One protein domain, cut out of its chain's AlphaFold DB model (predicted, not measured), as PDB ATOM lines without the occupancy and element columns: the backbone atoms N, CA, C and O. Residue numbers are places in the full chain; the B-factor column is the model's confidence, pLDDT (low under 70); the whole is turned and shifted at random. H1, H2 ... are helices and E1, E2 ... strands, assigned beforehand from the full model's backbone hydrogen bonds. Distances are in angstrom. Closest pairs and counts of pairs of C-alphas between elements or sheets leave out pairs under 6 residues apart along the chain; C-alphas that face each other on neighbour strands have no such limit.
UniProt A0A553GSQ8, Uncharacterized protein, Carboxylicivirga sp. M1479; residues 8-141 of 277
ATOM      1  N   GLU A   8      41.040 -40.663   2.789       96.00
ATOM      2  CA  GLU A   8      42.058 -39.772   2.234       96.00
ATOM      3  C   GLU A   8      43.075 -39.383   3.310       96.00
ATOM      4  O   GLU A   8      44.279 -39.439   3.068       96.00
ATOM      5  N   GLU A   9      42.604 -39.063   4.519       96.44
ATOM      6  CA  GLU A   9      43.475 -38.735   5.650       96.44
ATOM      7  C   GLU A   9      44.346 -39.925   6.064       96.44
ATOM      8  O   GLU A   9      45.544 -39.750   6.278       96.44
ATOM      9  N   ILE A  10      43.781 -41.138   6.105       97.31
ATOM     10  CA  ILE A  10      44.538 -42.370   6.383       97.31
ATOM     11  C   ILE A  10      45.683 -42.539   5.375       97.31
ATOM     12  O   ILE A  10      46.818 -42.769   5.780       97.31
ATOM     13  N   ILE A  11      45.412 -42.377   4.075       97.00
ATOM     14  CA  ILE A  11      46.429 -42.528   3.020       97.00
ATOM     15  C   ILE A  11      47.559 -41.504   3.188       97.00
ATOM     16  O   ILE A  11      48.733 -41.846   3.032       97.00
ATOM     17  N   VAL A  12      47.217 -40.252   3.506       97.25
ATOM     18  CA  VAL A  12      48.208 -39.190   3.736       97.25
ATOM     19  C   VAL A  12      49.091 -39.531   4.935       97.25
ATOM     20  O   VAL A  12      50.314 -39.500   4.805       97.25
ATOM     21  N   ILE A  13      48.487 -39.929   6.057       97.38
ATOM     22  CA  ILE A  13      49.209 -40.303   7.280       97.38
ATOM     23  C   ILE A  13      50.133 -41.501   7.023       97.38
ATOM     24  O   ILE A  13      51.296 -41.476   7.413       97.38
ATOM     25  N   GLU A  14      49.669 -42.543   6.331       97.19
ATOM     26  CA  GLU A  14      50.499 -43.719   6.041       97.19
ATOM     27  C   GLU A  14      51.682 -43.400   5.124       97.19
ATOM     28  O   GLU A  14      52.774 -43.944   5.308       97.19
ATOM     29  N   LYS A  15      51.492 -42.497   4.157       97.19
ATOM     30  CA  LYS A  15      52.580 -42.016   3.301       97.19
ATOM     31  C   LYS A  15      53.604 -41.221   4.108       97.19
ATOM     32  O   LYS A  15      54.803 -41.428   3.945       97.19
ATOM     33  N   GLU A  16      53.144 -40.335   4.984       96.06
ATOM     34  CA  GLU A  16      54.008 -39.518   5.836       96.06
ATOM     35  C   GLU A  16      54.791 -40.368   6.854       96.06
ATOM     36  O   GLU A  16      55.994 -40.170   7.039       96.06
ATOM     37  N   ALA A  17      54.156 -41.400   7.419       96.00
ATOM     38  CA  ALA A  17      54.744 -42.352   8.367       96.00
ATOM     39  C   ALA A  17      55.921 -43.171   7.800       96.00
ATOM     40  O   ALA A  17      56.630 -43.865   8.537       96.00
ATOM     41  N   GLN A  18      56.162 -43.108   6.487       95.50
ATOM     42  CA  GLN A  18      57.356 -43.693   5.882       95.50
ATOM     43  C   GLN A  18      58.632 -42.958   6.304       95.50
ATOM     44  O   GLN A  18      59.695 -43.585   6.336       95.50
ATOM     45  N   ASN A  19      58.533 -41.679   6.692       92.56
ATOM     46  CA  ASN A  19      59.667 -40.903   7.174       92.56
ATOM     47  C   ASN A  19      60.323 -41.599   8.391       92.56
ATOM     48  O   ASN A  19      59.654 -41.851   9.398       92.56
ATOM     49  N   PRO A  20      61.630 -41.928   8.332       91.31
ATOM     50  CA  PRO A  20      62.313 -42.652   9.401       91.31
ATOM     51  C   PRO A  20      62.364 -41.896  10.733       91.31
ATOM     52  O   PRO A  20      62.578 -42.531  11.764       91.31
ATOM     53  N   TRP A  21      62.145 -40.577  10.742       89.81
ATOM     54  CA  TRP A  21      62.177 -39.766  11.963       89.81
ATOM     55  C   TRP A  21      61.146 -40.222  12.992       89.81
ATOM     56  O   TRP A  21      61.451 -40.267  14.180       89.81
ATOM     57  N   TYR A  22      59.979 -40.679  12.531       89.75
ATOM     58  CA  TYR A  22      58.921 -41.180  13.405       89.75
ATOM     59  C   TYR A  22      59.296 -42.461  14.167       89.75
ATOM     60  O   TYR A  22      58.602 -42.831  15.107       89.75
ATOM     61  N   ARG A  23      60.391 -43.140  13.797       89.25
ATOM     62  CA  ARG A  23      60.877 -44.363  14.465       89.25
ATOM     63  C   ARG A  23      61.974 -44.095  15.502       89.25
ATOM     64  O   ARG A  23      62.487 -45.031  16.119       89.25
ATOM     65  N   LEU A  24      62.389 -42.840  15.681       81.56
ATOM     66  CA  LEU A  24      63.448 -42.473  16.619       81.56
ATOM     67  C   LEU A  24      62.899 -42.416  18.054       81.56
ATOM     68  O   LEU A  24      62.199 -41.481  18.419       81.56
ATOM     69  N   LYS A  25      63.284 -43.384  18.899       67.69
ATOM     70  CA  LYS A  25      62.759 -43.580  20.273       67.69
ATOM     71  C   LYS A  25      62.882 -42.386  21.234       67.69
ATOM     72  O   LYS A  25      62.206 -42.367  22.254       67.69
ATOM     73  N   ASN A  26      63.754 -41.426  20.934       65.69
ATOM     74  CA  ASN A  26      64.019 -40.262  21.788       65.69
ATOM     75  C   ASN A  26      63.630 -38.935  21.120       65.69
ATOM     76  O   ASN A  26      63.937 -37.874  21.659       65.69
ATOM     77  N   LEU A  27      63.008 -38.978  19.937       70.00
ATOM     78  CA  LEU A  27      62.543 -37.772  19.270       70.00
ATOM     79  C   LEU A  27      61.163 -37.408  19.816       70.00
ATOM     80  O   LEU A  27      60.200 -38.149  19.640       70.00
ATOM     81  N   VAL A  28      61.074 -36.256  20.475       68.81
ATOM     82  CA  VAL A  28      59.790 -35.677  20.874       68.81
ATOM     83  C   VAL A  28      59.254 -34.880  19.695       68.81
ATOM     84  O   VAL A  28      59.859 -33.887  19.293       68.81
ATOM     85  N   ILE A  29      58.127 -35.320  19.144       74.81
ATOM     86  CA  ILE A  29      57.428 -34.615  18.071       74.81
ATOM     87  C   ILE A  29      56.307 -33.804  18.702       74.81
ATOM     88  O   ILE A  29      55.495 -34.338  19.454       74.81
ATOM     89  N   ILE A  30      56.288 -32.503  18.424       75.88
ATOM     90  CA  ILE A  30      55.229 -31.608  18.886       75.88
ATOM     91  C   ILE A  30      54.127 -31.642  17.821       75.88
ATOM     92  O   ILE A  30      54.377 -31.194  16.704       75.88
ATOM     93  N   PRO A  31      52.940 -32.193  18.118       82.12
ATOM     94  CA  PRO A  31      51.881 -32.304  17.127       82.12
ATOM     95  C   PRO A  31      51.250 -30.936  16.841       82.12
ATOM     96  O   PRO A  31      50.928 -30.192  17.767       82.12
ATOM     97  N   GLU A  32      51.033 -30.627  15.564       82.88
ATOM     98  CA  GLU A  32      50.368 -29.391  15.127       82.88
ATOM     99  C   GLU A  32      48.839 -29.526  15.161       82.88
ATOM    100  O   GLU A  32      48.117 -28.567  15.438       82.88
ATOM    101  N   ASP A  33      48.329 -30.733  14.905       90.38
ATOM    102  CA  ASP A  33      46.903 -31.038  14.864       90.38
ATOM    103  C   ASP A  33      46.590 -32.472  15.348       90.38
ATOM    104  O   ASP A  33      47.437 -33.177  15.902       90.38
ATOM    105  N   TYR A  34      45.342 -32.917  15.174       92.50
ATOM    106  CA  TYR A  34      44.909 -34.259  15.589       92.50
ATOM    107  C   TYR A  34      45.410 -35.390  14.670       92.50
ATOM    108  O   TYR A  34      45.298 -36.561  15.024       92.50
ATOM    109  N   LYS A  35      45.936 -35.070  13.487       95.19
ATOM    110  CA  LYS A  35      46.403 -36.042  12.484       95.19
ATOM    111  C   LYS A  35      47.908 -36.248  12.536       95.19
ATOM    112  O   LYS A  35      48.392 -37.281  12.089       95.19
ATOM    113  N   SER A  36      48.611 -35.284  13.123       93.75
ATOM    114  CA  SER A  36      50.052 -35.290  13.340       93.75
ATOM    115  C   SER A  36      50.527 -36.617  13.937       93.75
ATOM    116  O   SER A  36      50.000 -37.087  14.956       93.75
ATOM    117  N   ILE A  37      51.532 -37.217  13.304       93.88
ATOM    118  CA  ILE A  37      52.139 -38.471  13.748       93.88
ATOM    119  C   ILE A  37      53.037 -38.170  14.948       93.88
ATOM    120  O   ILE A  37      53.927 -37.330  14.881       93.88
ATOM    121  N   ASN A  38      52.805 -38.870  16.054       90.19
ATOM    122  CA  ASN A  38      53.682 -38.812  17.221       90.19
ATOM    123  C   ASN A  38      54.835 -39.799  17.081       90.19
ATOM    124  O   ASN A  38      55.975 -39.464  17.387       90.19
ATOM    125  N   SER A  39      54.536 -41.014  16.623       92.62
ATOM    126  CA  SER A  39      55.538 -42.060  16.476       92.62
ATOM    127  C   SER A  39      55.072 -43.200  15.577       92.62
ATOM    128  O   SER A  39      53.884 -43.371  15.287       92.62
ATOM    129  N   VAL A  40      56.047 -43.989  15.133       94.12
ATOM    130  CA  VAL A  40      55.859 -45.233  14.396       94.12
ATOM    131  C   VAL A  40      56.654 -46.329  15.092       94.12
ATOM    132  O   VAL A  40      57.871 -46.228  15.251       94.12
ATOM    133  N   THR A  41      55.971 -47.402  15.477       93.06
ATOM    134  CA  THR A  41      56.594 -48.516  16.193       93.06
ATOM    135  C   THR A  41      57.563 -49.304  15.301       93.06
ATOM    136  O   THR A  41      57.486 -49.232  14.066       93.06
ATOM    137  N   PRO A  42      58.453 -50.133  15.878       90.38
ATOM    138  CA  PRO A  42      59.256 -51.089  15.116       90.38
ATOM    139  C   PRO A  42      58.456 -51.990  14.162       90.38
ATOM    140  O   PRO A  42      58.989 -52.392  13.127       90.38
ATOM    141  N   LYS A  43      57.189 -52.307  14.472       90.81
ATOM    142  CA  LYS A  43      56.298 -53.076  13.577       90.81
ATOM    143  C   LYS A  43      55.469 -52.217  12.622       90.81
ATOM    144  O   LYS A  43      54.638 -52.746  11.882       90.81
ATOM    145  N   GLY A  44      55.736 -50.916  12.585       93.50
ATOM    146  CA  GLY A  44      55.135 -49.978  11.649       93.50
ATOM    147  C   GLY A  44      53.738 -49.514  12.042       93.50
ATOM    148  O   GLY A  44      53.048 -48.992  11.176       93.50
ATOM    149  N   LEU A  45      53.312 -49.711  13.295       96.19
ATOM    150  CA  LEU A  45      52.059 -49.145  13.797       96.19
ATOM    151  C   LEU A  45      52.232 -47.650  14.039       96.19
ATOM    152  O   LEU A  45      53.266 -47.218  14.540       96.19
ATOM    153  N   ILE A  46      51.229 -46.870  13.658       96.81
ATOM    154  CA  ILE A  46      51.302 -45.413  13.598       96.81
ATOM    155  C   ILE A  46      50.450 -44.843  14.724       96.81
ATOM    156  O   ILE A  46      49.231 -45.038  14.751       96.81
ATOM    157  N   PHE A  47      51.087 -44.111  15.634       95.12
ATOM    158  CA  PHE A  47      50.396 -43.319  16.638       95.12
ATOM    159  C   PHE A  47      50.246 -41.888  16.148       95.12
ATOM    160  O   PHE A  47      51.228 -41.183  15.916       95.12
ATOM    161  N   ILE A  48      49.001 -41.442  16.041       95.81
ATOM    162  CA  ILE A  48      48.658 -40.042  15.795       95.81
ATOM    163  C   ILE A  48      48.299 -39.352  17.106       95.81
ATOM    164  O   ILE A  48      47.883 -40.000  18.072       95.81
ATOM    165  N   ASN A  49      48.399 -38.025  17.118       92.94
ATOM    166  CA  ASN A  49      47.985 -37.210  18.257       92.94
ATOM    167  C   ASN A  49      46.520 -37.466  18.616       92.94
ATOM    168  O   ASN A  49      46.172 -37.695  19.774       92.94
ATOM    169  N   GLY A  50      45.667 -37.530  17.597       92.38
ATOM    170  CA  GLY A  50      44.268 -37.861  17.750       92.38
ATOM    171  C   GLY A  50      43.442 -36.751  18.391       92.38
ATOM    172  O   GLY A  50      43.875 -35.612  18.550       92.38
ATOM    173  N   ASN A  51      42.206 -37.096  18.723       88.38
ATOM    174  CA  ASN A  51      41.232 -36.232  19.383       88.38
ATOM    175  C   ASN A  51      40.453 -37.065  20.418       88.38
ATOM    176  O   ASN A  51      40.848 -38.184  20.733       88.38
ATOM    177  N   ASN A  52      39.339 -36.556  20.936       85.00
ATOM    178  CA  ASN A  52      38.559 -37.251  21.966       85.00
ATOM    179  C   ASN A  52      37.946 -38.585  21.492       85.00
ATOM    180  O   ASN A  52      37.478 -39.367  22.321       85.00
ATOM    181  N   ASP A  53      37.942 -38.856  20.185       87.69
ATOM    182  CA  ASP A  53      37.365 -40.050  19.567       87.69
ATOM    183  C   ASP A  53      38.424 -41.012  18.999       87.69
ATOM    184  O   ASP A  53      38.089 -42.154  18.712       87.69
ATOM    185  N   THR A  54      39.687 -40.604  18.813       92.31
ATOM    186  CA  THR A  54      40.729 -41.453  18.199       92.31
ATOM    187  C   THR A  54      42.152 -41.089  18.636       92.31
ATOM    188  O   THR A  54      42.399 -39.968  19.074       92.31
ATOM    189  N   GLY A  55      43.106 -42.003  18.466       92.62
ATOM    190  CA  GLY A  55      44.540 -41.764  18.642       92.62
ATOM    191  C   GLY A  55      44.979 -41.600  20.099       92.62
ATOM    192  O   GLY A  55      44.287 -42.008  21.034       92.62
ATOM    193  N   LEU A  56      46.159 -41.009  20.303       88.44
ATOM    194  CA  LEU A  56      46.759 -40.885  21.634       88.44
ATOM    195  C   LEU A  56      45.928 -40.042  22.594       88.44
ATOM    196  O   LEU A  56      45.846 -40.390  23.769       88.44
ATOM    197  N   THR A  57      45.292 -38.976  22.111       85.81
ATOM    198  CA  THR A  57      44.386 -38.148  22.913       85.81
ATOM    199  C   THR A  57      43.252 -39.002  23.469       85.81
ATOM    200  O   THR A  57      43.071 -39.038  24.681       85.81
ATOM    201  N   HIS A  58      42.576 -39.794  22.635       86.12
ATOM    202  CA  HIS A  58      41.513 -40.692  23.086       86.12
ATOM    203  C   HIS A  58      41.999 -41.744  24.090       86.12
ATOM    204  O   HIS A  58      41.351 -41.963  25.117       86.12
ATOM    205  N   ILE A  59      43.143 -42.384  23.817       85.75
ATOM    206  CA  ILE A  59      43.736 -43.386  24.716       85.75
ATOM    207  C   ILE A  59      44.041 -42.749  26.075       85.75
ATOM    208  O   ILE A  59      43.641 -43.266  27.120       85.75
ATOM    209  N   ASN A  60      44.719 -41.602  26.058       78.25
ATOM    210  CA  ASN A  60      45.158 -40.907  27.257       78.25
ATOM    211  C   ASN A  60      44.002 -40.336  28.053       78.25
ATOM    212  O   ASN A  60      44.024 -40.404  29.276       78.25
ATOM    213  N   GLU A  61      42.995 -39.777  27.394       71.75
ATOM    214  CA  GLU A  61      41.782 -39.363  28.071       71.75
ATOM    215  C   GLU A  61      41.166 -40.594  28.725       71.75
ATOM    216  O   GLU A  61      41.139 -40.691  29.949       71.75
ATOM    217  N   ARG A  62      40.741 -41.587  27.946       70.56
ATOM    218  CA  ARG A  62      39.848 -42.641  28.428       70.56
ATOM    219  C   ARG A  62      40.489 -43.641  29.391       70.56
ATOM    220  O   ARG A  62      39.765 -44.199  30.213       70.56
ATOM    221  N   HIS A  63      41.791 -43.887  29.284       70.81
ATOM    222  CA  HIS A  63      42.441 -45.027  29.937       70.81
ATOM    223  C   HIS A  63      43.583 -44.648  30.894       70.81
ATOM    224  O   HIS A  63      44.144 -45.541  31.534       70.81
ATOM    225  N   ARG A  64      43.909 -43.352  31.049       67.31
ATOM    226  CA  ARG A  64      44.824 -42.897  32.110       67.31
ATOM    227  C   ARG A  64      44.110 -42.754  33.442       67.31
ATOM    228  O   ARG A  64      42.988 -42.268  33.527       67.31
ATOM    229  N   HIS A  65      44.841 -43.081  34.498       58.53
ATOM    230  CA  HIS A  65      44.395 -42.932  35.878       58.53
ATOM    231  C   HIS A  65      44.147 -41.475  36.302       58.53
ATOM    232  O   HIS A  65      43.284 -41.227  37.141       58.53
ATOM    233  N   SER A  66      44.884 -40.519  35.730       53.25
ATOM    234  CA  SER A  66      44.794 -39.093  36.069       53.25
ATOM    235  C   SER A  66      43.611 -38.365  35.424       53.25
ATOM    236  O   SER A  66      43.217 -37.309  35.910       53.25
ATOM    237  N   ASN A  67      43.014 -38.927  34.371       53.41
ATOM    238  CA  ASN A  67      41.874 -38.336  33.678       53.41
ATOM    239  C   ASN A  67      40.604 -39.017  34.187       53.41
ATOM    240  O   ASN A  67      40.311 -40.145  33.795       53.41
ATOM    241  N   GLY A  68      39.878 -38.355  35.096       52.31
ATOM    242  CA  GLY A  68      38.722 -38.873  35.837       52.31
ATOM    243  C   GLY A  68      37.519 -39.241  34.967       52.31
ATOM    244  O   GLY A  68      36.441 -38.665  35.098       52.31
ATOM    245  N   ASN A  69      37.664 -40.246  34.108       53.81
ATOM    246  CA  ASN A  69      36.672 -40.662  33.124       53.81
ATOM    247  C   ASN A  69      35.588 -41.558  33.701       53.81
ATOM    248  O   ASN A  69      35.164 -42.556  33.132       53.81
ATOM    249  N   TYR A  70      35.067 -41.138  34.833       53.09
ATOM    250  CA  TYR A  70      33.812 -41.600  35.358       53.09
ATOM    251  C   TYR A  70      32.683 -41.093  34.448       53.09
ATOM    252  O   TYR A  70      32.287 -39.929  34.498       53.09
ATOM    253  N   LYS A  71      32.131 -41.962  33.595       50.09
ATOM    254  CA  LYS A  71      30.907 -41.622  32.852       50.09
ATOM    255  C   LYS A  71      29.747 -41.559  33.845       50.09
ATOM    256  O   LYS A  71      29.241 -42.602  34.254       50.09
ATOM    257  N   LEU A  72      29.343 -40.348  34.229       50.06
ATOM    258  CA  LEU A  72      28.158 -40.071  35.042       50.06
ATOM    259  C   LEU A  72      26.894 -40.286  34.199       50.06
ATOM    260  O   LEU A  72      26.374 -39.373  33.564       50.06
ATOM    261  N   THR A  73      26.383 -41.514  34.182       47.50
ATOM    262  CA  THR A  73      25.096 -41.855  33.556       47.50
ATOM    263  C   THR A  73      24.059 -42.115  34.640       47.50
ATOM    264  O   THR A  73      24.168 -43.094  35.371       47.50
ATOM    265  N   LYS A  74      23.037 -41.250  34.758       46.44
ATOM    266  CA  LYS A  74      21.918 -41.406  35.718       46.44
ATOM    267  C   LYS A  74      22.377 -41.668  37.169       46.44
ATOM    268  O   LYS A  74      21.856 -42.555  37.838       46.44
ATOM    269  N   GLY A  75      23.404 -40.953  37.637       44.34
ATOM    270  CA  GLY A  75      23.962 -41.130  38.988       44.34
ATOM    271  C   GLY A  75      24.814 -42.391  39.187       44.34
ATOM    272  O   GLY A  75      25.290 -42.628  40.294       44.34
ATOM    273  N   LYS A  76      25.044 -43.194  38.137       39.59
ATOM    274  CA  LYS A  76      26.006 -44.299  38.138       39.59
ATOM    275  C   LYS A  76      27.200 -43.955  37.270       39.59
ATOM    276  O   LYS A  76      27.078 -43.670  36.078       39.59
ATOM    277  N   VAL A  77      28.356 -44.026  37.902       52.69
ATOM    278  CA  VAL A  77      29.657 -43.854  37.291       52.69
ATOM    279  C   VAL A  77      30.094 -45.178  36.663       52.69
ATOM    280  O   VAL A  77      30.160 -46.199  37.345       52.69
ATOM    281  N   THR A  78      30.366 -45.188  35.357       54.50
ATOM    282  CA  THR A  78      31.008 -46.345  34.712       54.50
ATOM    283  C   THR A  78      32.509 -46.111  34.596       54.50
ATOM    284  O   THR A  78      32.939 -45.106  34.034       54.50
ATOM    285  N   ASN A  79      33.298 -47.045  35.140       57.81
ATOM    286  CA  ASN A  79      34.759 -46.966  35.114       57.81
ATOM    287  C   ASN A  79      35.284 -47.492  33.766       57.81
ATOM    288  O   ASN A  79      34.967 -48.645  33.422       57.81
ATOM    289  N   PRO A  80      36.079 -46.709  33.020       65.12
ATOM    290  CA  PRO A  80      36.809 -47.191  31.857       65.12
ATOM    291  C   PRO A  80      37.886 -48.163  32.335       65.12
ATOM    292  O   PRO A  80      38.269 -48.116  33.497       65.12
ATOM    293  N   SER A  81      38.341 -49.082  31.489       64.50
ATOM    294  CA  SER A  81      39.496 -49.914  31.842       64.50
ATOM    295  C   SER A  81      40.749 -49.043  31.884       64.50
ATOM    296  O   SER A  81      40.977 -48.293  30.940       64.50
ATOM    297  N   LEU A  82      41.536 -49.115  32.950       69.31
ATOM    298  CA  LEU A  82      42.737 -48.296  33.116       69.31
ATOM    299  C   LEU A  82      43.997 -49.128  32.856       69.31
ATOM    300  O   LEU A  82      44.055 -50.280  33.278       69.31
ATOM    301  N   PHE A  83      44.991 -48.549  32.175       70.38
ATOM    302  CA  PHE A  83      46.334 -49.146  32.060       70.38
ATOM    303  C   PHE A  83      47.018 -49.196  33.415       70.38
ATOM    304  O   PHE A  83      46.771 -48.300  34.213       70.38
ATOM    305  N   ASP A  84      47.927 -50.150  33.647       63.59
ATOM    306  CA  ASP A  84      48.788 -50.141  34.837       63.59
ATOM    307  C   ASP A  84      49.378 -48.737  35.062       63.59
ATOM    308  O   ASP A  84      49.829 -48.054  34.140       63.59
ATOM    309  N   LEU A  85      49.384 -48.322  36.323       53.03
ATOM    310  CA  LEU A  85      50.032 -47.124  36.831       53.03
ATOM    311  C   LEU A  85      51.483 -46.954  36.358       53.03
ATOM    312  O   LEU A  85      51.973 -45.832  36.245       53.03
ATOM    313  N   LYS A  86      52.176 -48.062  36.079       55.31
ATOM    314  CA  LYS A  86      53.545 -48.066  35.545       55.31
ATOM    315  C   LYS A  86      53.628 -47.960  34.017       55.31
ATOM    316  O   LYS A  86      54.712 -47.696  33.515       55.31
ATOM    317  N   SER A  87      52.516 -48.125  33.301       56.06
ATOM    318  CA  SER A  87      52.429 -48.197  31.832       56.06
ATOM    319  C   SER A  87      51.790 -46.943  31.221       56.06
ATOM    320  O   SER A  87      50.974 -47.027  30.307       56.06
ATOM    321  N   CYS A  88      52.106 -45.767  31.767       55.94
ATOM    322  CA  CYS A  88      51.439 -44.504  31.428       55.94
ATOM    323  C   CYS A  88      52.155 -43.682  30.336       55.94
ATOM    324  O   CYS A  88      51.712 -42.572  30.017       55.94
ATOM    325  N   SER A  89      53.251 -44.185  29.756       63.19
ATOM    326  CA  SER A  89      54.016 -43.470  28.728       63.19
ATOM    327  C   SER A  89      53.728 -43.981  27.312       63.19
ATOM    328  O   SER A  89      53.394 -45.148  27.113       63.19
ATOM    329  N   LEU A  90      53.911 -43.111  26.308       63.22
ATOM    330  CA  LEU A  90      53.836 -43.486  24.889       63.22
ATOM    331  C   LEU A  90      54.727 -44.701  24.580       63.22
ATOM    332  O   LEU A  90      54.301 -45.619  23.888       63.22
ATOM    333  N   LEU A  91      55.923 -44.750  25.174       68.50
ATOM    334  CA  LEU A  91      56.872 -45.854  25.012       68.50
ATOM    335  C   LEU A  91      56.328 -47.196  25.514       68.50
ATOM    336  O   LEU A  91      56.729 -48.245  25.009       68.50
ATOM    337  N   ASP A  92      55.448 -47.186  26.511       76.06
ATOM    338  CA  ASP A  92      54.818 -48.409  27.003       76.06
ATOM    339  C   ASP A  92      53.684 -48.840  26.073       76.06
ATOM    340  O   ASP A  92      53.581 -50.025  25.760       76.06
ATOM    341  N   TYR A  93      52.906 -47.894  25.535       86.12
ATOM    342  CA  TYR A  93      51.885 -48.201  24.530       86.12
ATOM    343  C   TYR A  93      52.491 -48.826  23.276       86.12
ATOM    344  O   TYR A  93      51.962 -49.824  22.799       86.12
ATOM    345  N   GLU A  94      53.613 -48.300  22.776       88.44
ATOM    346  CA  GLU A  94      54.304 -48.851  21.604       88.44
ATOM    347  C   GLU A  94      54.695 -50.321  21.786       88.44
ATOM    348  O   GLU A  94      54.471 -51.136  20.892       88.44
ATOM    349  N   LYS A  95      55.227 -50.679  22.962       88.62
ATOM    350  CA  LYS A  95      55.577 -52.071  23.285       88.62
ATOM    351  C   LYS A  95      54.339 -52.961  23.327       88.62
ATOM    352  O   LYS A  95      54.358 -54.048  22.755       88.62
ATOM    353  N   ILE A  96      53.271 -52.490  23.978       88.19
ATOM    354  CA  ILE A  96      52.016 -53.240  24.097       88.19
ATOM    355  C   ILE A  96      51.427 -53.490  22.707       88.19
ATOM    356  O   ILE A  96      51.083 -54.628  22.393       88.19
ATOM    357  N   VAL A  97      51.316 -52.464  21.854       92.38
ATOM    358  CA  VAL A  97      50.702 -52.641  20.530       92.38
ATOM    359  C   VAL A  97      51.529 -53.538  19.622       92.38
ATOM    360  O   VAL A  97      50.941 -54.350  18.914       92.38
ATOM    361  N   ASP A  98      52.862 -53.453  19.668       91.44
ATOM    362  CA  ASP A  98      53.729 -54.327  18.876       91.44
ATOM    363  C   ASP A  98      53.551 -55.797  19.272       91.44
ATOM    364  O   ASP A  98      53.445 -56.659  18.399       91.44
ATOM    365  N   GLU A  99      53.469 -56.091  20.571       89.88
ATOM    366  CA  GLU A  99      53.272 -57.457  21.065       89.88
ATOM    367  C   GLU A  99      51.862 -57.984  20.767       89.88
ATOM    368  O   GLU A  99      51.697 -59.121  20.316       89.88
ATOM    369  N   VAL A 100      50.837 -57.146  20.951       89.62
ATOM    370  CA  VAL A 100      49.439 -57.501  20.665       89.62
ATOM    371  C   VAL A 100      49.221 -57.735  19.170       89.62
ATOM    372  O   VAL A 100      48.516 -58.672  18.800       89.62
ATOM    373  N   TYR A 101      49.833 -56.924  18.308       90.00
ATOM    374  CA  TYR A 101      49.664 -57.017  16.858       90.00
ATOM    375  C   TYR A 101      50.315 -58.270  16.250       90.00
ATOM    376  O   TYR A 101      49.769 -58.844  15.314       90.00
ATOM    377  N   LEU A 102      51.467 -58.715  16.769       75.69
ATOM    378  CA  LEU A 102      52.199 -59.870  16.224       75.69
ATOM    379  C   LEU A 102      51.527 -61.214  16.496       75.69
ATOM    380  O   LEU A 102      51.609 -62.122  15.674       75.69
ATOM    381  N   ASN A 103      50.932 -61.356  17.677       69.94
ATOM    382  CA  ASN A 103      50.642 -62.673  18.237       69.94
ATOM    383  C   ASN A 103      49.186 -63.112  18.066       69.94
ATOM    384  O   ASN A 103      48.808 -64.145  18.613       69.94
ATOM    385  N   ASN A 104      48.348 -62.329  17.377       74.12
ATOM    386  CA  ASN A 104      46.900 -62.503  17.459       74.12
ATOM    387  C   ASN A 104      46.186 -62.301  16.125       74.12
ATOM    388  O   ASN A 104      46.608 -61.522  15.271       74.12
ATOM    389  N   GLU A 105      45.065 -63.000  15.972       73.81
ATOM    390  CA  GLU A 105      44.245 -62.935  14.768       73.81
ATOM    391  C   GLU A 105      43.503 -61.596  14.661       73.81
ATOM    392  O   GLU A 105      42.924 -61.092  15.628       73.81
ATOM    393  N   LYS A 106      43.503 -61.039  13.447       81.19
ATOM    394  CA  LYS A 106      42.735 -59.848  13.074       81.19
ATOM    395  C   LYS A 106      41.245 -60.189  13.038       81.19
ATOM    396  O   LYS A 106      40.810 -61.007  12.229       81.19
ATOM    397  N   ILE A 107      40.447 -59.495  13.844       82.31
ATOM    398  CA  ILE A 107      38.983 -59.541  13.805       82.31
ATOM    399  C   ILE A 107      38.489 -58.264  13.122       82.31
ATOM    400  O   ILE A 107      38.591 -57.169  13.671       82.31
ATOM    401  N   VAL A 108      37.934 -58.388  11.917       77.12
ATOM    402  CA  VAL A 108      37.439 -57.233  11.150       77.12
ATOM    403  C   VAL A 108      36.056 -56.816  11.648       77.12
ATOM    404  O   VAL A 108      35.133 -57.633  11.670       77.12
ATOM    405  N   LYS A 109      35.881 -55.537  12.005       75.81
ATOM    406  CA  LYS A 109      34.593 -54.974  12.440       75.81
ATOM    407  C   LYS A 109      34.357 -53.580  11.860       75.81
ATOM    408  O   LYS A 109      34.872 -52.583  12.358       75.81
ATOM    409  N   GLY A 110      33.488 -53.493  10.854       86.44
ATOM    410  CA  GLY A 110      33.043 -52.212  10.300       86.44
ATOM    411  C   GLY A 110      34.205 -51.374   9.756       86.44
ATOM    412  O   GLY A 110      34.825 -51.760   8.767       86.44
ATOM    413  N   LEU A 111      34.473 -50.235  10.405       89.19
ATOM    414  CA  LEU A 111      35.540 -49.287  10.054       89.19
ATOM    415  C   LEU A 111      36.907 -49.630  10.668       89.19
ATOM    416  O   LEU A 111      37.880 -48.920  10.413       89.19
ATOM    417  N   PHE A 112      36.989 -50.695  11.468       94.12
ATOM    418  CA  PHE A 112      38.164 -50.996  12.273       94.12
ATOM    419  C   PHE A 112      38.607 -52.456  12.183       94.12
ATOM    420  O   PHE A 112      37.805 -53.367  11.961       94.12
ATOM    421  N   ASP A 113      39.896 -52.656  12.439       92.94
ATOM    422  CA  ASP A 113      40.511 -53.957  12.669       92.94
ATOM    423  C   ASP A 113      40.820 -54.107  14.161       92.94
ATOM    424  O   ASP A 113      41.501 -53.265  14.745       92.94
ATOM    425  N   GLU A 114      40.319 -55.169  14.787       93.19
ATOM    426  CA  GLU A 114      40.524 -55.455  16.208       93.19
ATOM    427  C   GLU A 114      41.519 -56.607  16.383       93.19
ATOM    428  O   GLU A 114      41.400 -57.651  15.743       93.19
ATOM    429  N   TYR A 115      42.464 -56.429  17.299       92.62
ATOM    430  CA  TYR A 115      43.414 -57.440  17.749       92.62
ATOM    431  C   TYR A 115      43.288 -57.571  19.264       92.62
ATOM    432  O   TYR A 115      43.091 -56.580  19.972       92.62
ATOM    433  N   LYS A 116      43.413 -58.791  19.781       90.81
ATOM    434  CA  LYS A 116      43.364 -59.061  21.221       90.81
ATOM    435  C   LYS A 116      44.592 -59.824  21.629       90.81
ATOM    436  O   LYS A 116      44.769 -60.902  21.096       90.81
ATOM    437  N   GLY A 117      45.380 -59.325  22.571       88.00
ATOM    438  CA  GLY A 117      46.648 -59.956  22.931       88.00
ATOM    439  C   GLY A 117      47.046 -59.734  24.375       88.00
ATOM    440  O   GLY A 117      46.593 -58.784  25.011       88.00
ATOM    441  N   TYR A 118      47.886 -60.623  24.893       85.38
ATOM    442  CA  TYR A 118      48.418 -60.497  26.242       85.38
ATOM    443  C   TYR A 118      49.716 -59.692  26.247       85.38
ATOM    444  O   TYR A 118      50.557 -59.881  25.377       85.38
ATOM    445  N   PHE A 119      49.872 -58.839  27.256       84.88
ATOM    446  CA  PHE A 119      51.125 -58.176  27.604       84.88
ATOM    447  C   PHE A 119      51.215 -58.099  29.129       84.88
ATOM    448  O   PHE A 119      50.251 -57.705  29.788       84.88
ATOM    449  N   GLY A 120      52.334 -58.524  29.718       78.38
ATOM    450  CA  GLY A 120      52.522 -58.469  31.176       78.38
ATOM    451  C   GLY A 120      51.445 -59.202  31.998       78.38
ATOM    452  O   GLY A 120      51.164 -58.815  33.127       78.38
ATOM    453  N   GLY A 121      50.806 -60.239  31.437       79.06
ATOM    454  CA  GLY A 121      49.726 -60.995  32.093       79.06
ATOM    455  C   GLY A 121      48.329 -60.360  32.009       79.06
ATOM    456  O   GLY A 121      47.358 -60.944  32.504       79.06
ATOM    457  N   GLU A 122      48.190 -59.210  31.349       81.69
ATOM    458  CA  GLU A 122      46.907 -58.566  31.075       81.69
ATOM    459  C   GLU A 122      46.521 -58.690  29.598       81.69
ATOM    460  O   GLU A 122      47.369 -58.644  28.713       81.69
ATOM    461  N   LEU A 123      45.225 -58.880  29.338       85.69
ATOM    462  CA  LEU A 123      44.671 -58.963  27.989       85.69
ATOM    463  C   LEU A 123      44.278 -57.563  27.519       85.69
ATOM    464  O   LEU A 123      43.500 -56.893  28.195       85.69
ATOM    465  N   TYR A 124      44.756 -57.156  26.351       88.75
ATOM    466  CA  TYR A 124      44.487 -55.868  25.721       88.75
ATOM    467  C   TYR A 124      43.642 -56.037  24.462       88.75
ATOM    468  O   TYR A 124      43.745 -57.049  23.771       88.75
ATOM    469  N   ASN A 125      42.831 -55.025  24.151       90.69
ATOM    470  CA  ASN A 125      42.257 -54.834  22.823       90.69
ATOM    471  C   ASN A 125      42.998 -53.691  22.135       90.69
ATOM    472  O   ASN A 125      43.039 -52.574  22.656       90.69
ATOM    473  N   LEU A 126      43.533 -53.970  20.956       94.12
ATOM    474  CA  LEU A 126      44.097 -52.999  20.036       94.12
ATOM    475  C   LEU A 126      43.118 -52.820  18.880       94.12
ATOM    476  O   LEU A 126      42.708 -53.797  18.258       94.12
ATOM    477  N   ILE A 127      42.751 -51.579  18.591       94.44
ATOM    478  CA  ILE A 127      41.879 -51.238  17.474       94.44
ATOM    479  C   ILE A 127      42.659 -50.346  16.517       94.44
ATOM    480  O   ILE A 127      43.165 -49.293  16.912       94.44
ATOM    481  N   LEU A 128      42.739 -50.766  15.260       95.94
ATOM    482  CA  LEU A 128      43.317 -50.003  14.160       95.94
ATOM    483  C   LEU A 128      42.212 -49.528  13.218       95.94
ATOM    484  O   LEU A 128      41.159 -50.159  13.115       95.94
ATOM    485  N   TYR A 129      42.465 -48.450  12.479       95.50
ATOM    486  CA  TYR A 129      41.647 -48.149  11.303       95.50
ATOM    487  C   TYR A 129      41.760 -49.286  10.292       95.50
ATOM    488  O   TYR A 129      42.849 -49.828  10.079       95.50
ATOM    489  N   LYS A 130      40.630 -49.643   9.679       93.62
ATOM    490  CA  LYS A 130      40.553 -50.794   8.786       93.62
ATOM    491  C   LYS A 130      41.569 -50.701   7.654       93.62
ATOM    492  O   LYS A 130      41.668 -49.677   6.974       93.62
ATOM    493  N   ASP A 131      42.271 -51.812   7.450       92.00
ATOM    494  CA  ASP A 131      43.277 -51.985   6.403       92.00
ATOM    495  C   ASP A 131      44.312 -50.853   6.422       92.00
ATOM    496  O   ASP A 131      44.684 -50.301   5.384       92.00
ATOM    497  N   SER A 132      44.732 -50.487   7.633       95.00
ATOM    498  CA  SER A 132      45.779 -49.507   7.881       95.00
ATOM    499  C   SER A 132      46.651 -49.924   9.061       95.00
ATOM    500  O   SER A 132      46.349 -50.874   9.792       95.00
ATOM    501  N   ARG A 133      47.725 -49.171   9.283       95.44
ATOM    502  CA  ARG A 133      48.580 -49.308  10.468       95.44
ATOM    503  C   ARG A 133      48.286 -48.285  11.567       95.44
ATOM    504  O   ARG A 133      49.014 -48.239  12.555       95.44
ATOM    505  N   ILE A 134      47.246 -47.468  11.418       97.31
ATOM    506  CA  ILE A 134      46.970 -46.351  12.327       97.31
ATOM    507  C   ILE A 134      46.197 -46.841  13.548       97.31
ATOM    508  O   ILE A 134      45.096 -47.383  13.423       97.31
ATOM    509  N   VAL A 135      46.760 -46.609  14.733       96.56
ATOM    510  CA  VAL A 135      46.135 -46.960  16.010       96.56
ATOM    511  C   VAL A 135      44.967 -46.017  16.286       96.56
ATOM    512  O   VAL A 135      45.148 -44.814  16.470       96.56
ATOM    513  N   HIS A 136      43.761 -46.578  16.342       94.56
ATOM    514  CA  HIS A 136      42.556 -45.860  16.740       94.56
ATOM    515  C   HIS A 136      42.440 -45.790  18.266       94.56
ATOM    516  O   HIS A 136      42.245 -44.714  18.825       94.56
ATOM    517  N   THR A 137      42.581 -46.931  18.949       92.56
ATOM    518  CA  THR A 137      42.615 -46.996  20.415       92.56
ATOM    519  C   THR A 137      43.293 -48.278  20.905       92.56
ATOM    520  O   THR A 137      43.393 -49.266  20.176       92.56
ATOM    521  N   LEU A 138      43.732 -48.267  22.159       91.50
ATOM    522  CA  LEU A 138      44.294 -49.398  22.887       91.50
ATOM    523  C   LEU A 138      43.748 -49.361  24.314       91.50
ATOM    524  O   LEU A 138      43.749 -48.300  24.936       91.50
ATOM    525  N   TYR A 139      43.312 -50.506  24.841       87.38
ATOM    526  CA  TYR A 139      42.862 -50.584  26.230       87.38
ATOM    527  C   TYR A 139      42.914 -51.997  26.819       87.38
ATOM    528  O   TYR A 139      42.674 -52.973  26.101       87.38
ATOM    529  N   PRO A 140      43.161 -52.133  28.134       85.94
ATOM    530  CA  PRO A 140      43.072 -53.420  28.811       85.94
ATOM    531  C   PRO A 140      41.618 -53.906  28.912       85.94
ATOM    532  O   PRO A 140      40.677 -53.129  29.089       85.94
ATOM    533  N   GLN A 141      41.400 -55.217  28.808       80.75
ATOM    534  CA  GLN A 141      40.089 -55.839  29.019       80.75
ATOM    535  C   GLN A 141      39.742 -55.939  30.492       80.75
ATOM    536  O   GLN A 141      38.593 -55.715  30.886       80.75
TER     537      GLN A 141
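Overview. This is residues 8 to 141 of the 277 residues of an uncharacterized protein of Carboxylicivirga sp. M1479 (UniProt A0A553GSQ8). A twisted four-stranded antiparallel sheet, E5 to E8, has the longest helix, H4, packed on one face, and the shorter helix H3 runs beside its edge strand E8. A small hairpin, E1 and E2, adjoins the start of E8, with H1 and H2 beyond it at one end of the longest axis, while the hairpin E3 and E4 reaches away as an arm at the other end. The printed part has 134 residues with four named helices and eight named strands, in the order H1 H2 E1 E2 H3 E3 E4 H4 E5 E6 E7 E8, and its class is mixed, helices and strands. The large sheet has the order E5 - E6 - E7 - E8. The whole is compact, with a radius of gyration of the C-alphas of 14.7 A, and it spans 47 by 33 by 31 A, the arm adding to the length.

Arrangement. The largest sheet holds E5, residues 107 to 109, E6, residues 112 to 119, E7, residues 122 to 129, and E8, residues 135 to 140. These form a meander, each strand the antiparallel neighbour of the one before, and each consecutive pair is a hairpin. The sheet is only just strongly twisted, with C-alphas up to 4.2 A off its best plane. N 107 and O 114 join E5 and E6 within hydrogen-bond range at 2.8 A, N 115 and O 126 do so for E6 and E7 at 2.8 A, and N 125 and O 139 for E7 and E8 at 2.8 A. H4, residues 90 to 102, is on one face of this sheet, an arrangement of two layers, one of helix and one of strands. Its closest C-alphas to E6 are those of Val 100 and Gly 117, 4.4 A apart. H3, residues 55 to 63, stands at the sheet's level with a height over the sheet of 2.0 A, and its closest C-alphas to E8 are those of Gly 55 and His 136, 4.9 A apart. H3 and H4 are only just apart, their closest C-alphas 8.2 A from each other. E1, residues 37 to 40, and E2, residues 46 to 48, are an antiparallel hairpin, with N 38 and O 47 within hydrogen-bond range at 2.8 A. The closest C-alphas of E2 and E8 are those of Phe 47 and Val 135, 5.6 A apart. H2, residues 20 to 23, comes closest to E1 at the C-alphas of Tyr 22 and Ser 39, 4.7 A apart. H1, residues 8 to 16, is not on the large sheet, and its closest C-alphas to E1 are those of Ile 13 and Ile 37, 7.3 A apart. E3, residues 71 to 73, and E4, residues 76 to 78, form another antiparallel hairpin, with N 76 and O 73 within hydrogen-bond range at 2.9 A; both strands are apart from E8, and E3 is apart from H4. Every O i to N i+4 pair is within hydrogen-bond range in H1 and H3, 8 of 9 are in H4, and H2 is too short for such a pair.

Along the chain. E6 is 21.3 A from first to last C-alpha, E7 is 23.0 A and E8 is 14.7 A. H4 measures 18.6 A, H1 12.5 A and H3 11.9 A. H1 begins at C-alpha 8, (42.058, -39.772, 2.234). H4 begins at C-alpha 90, (53.836, -43.486, 24.889), and E8 ends at C-alpha 140, (43.072, -53.420, 28.811).

Size, cuts and confidence. The two C-alphas farthest apart are those of Pro 20 and Gly 75, at 48.5 A. The printed part has no cut. The links from H2 to E1, of 13 residues, and from E4 to H4, of 11 residues, are long. The mean pLDDT of the printed part is 81.4; residues 25 to 26, 28, 64 to 82, 84 to 91 and 103 are under 70, and E3 and E4 each have a mean of 49.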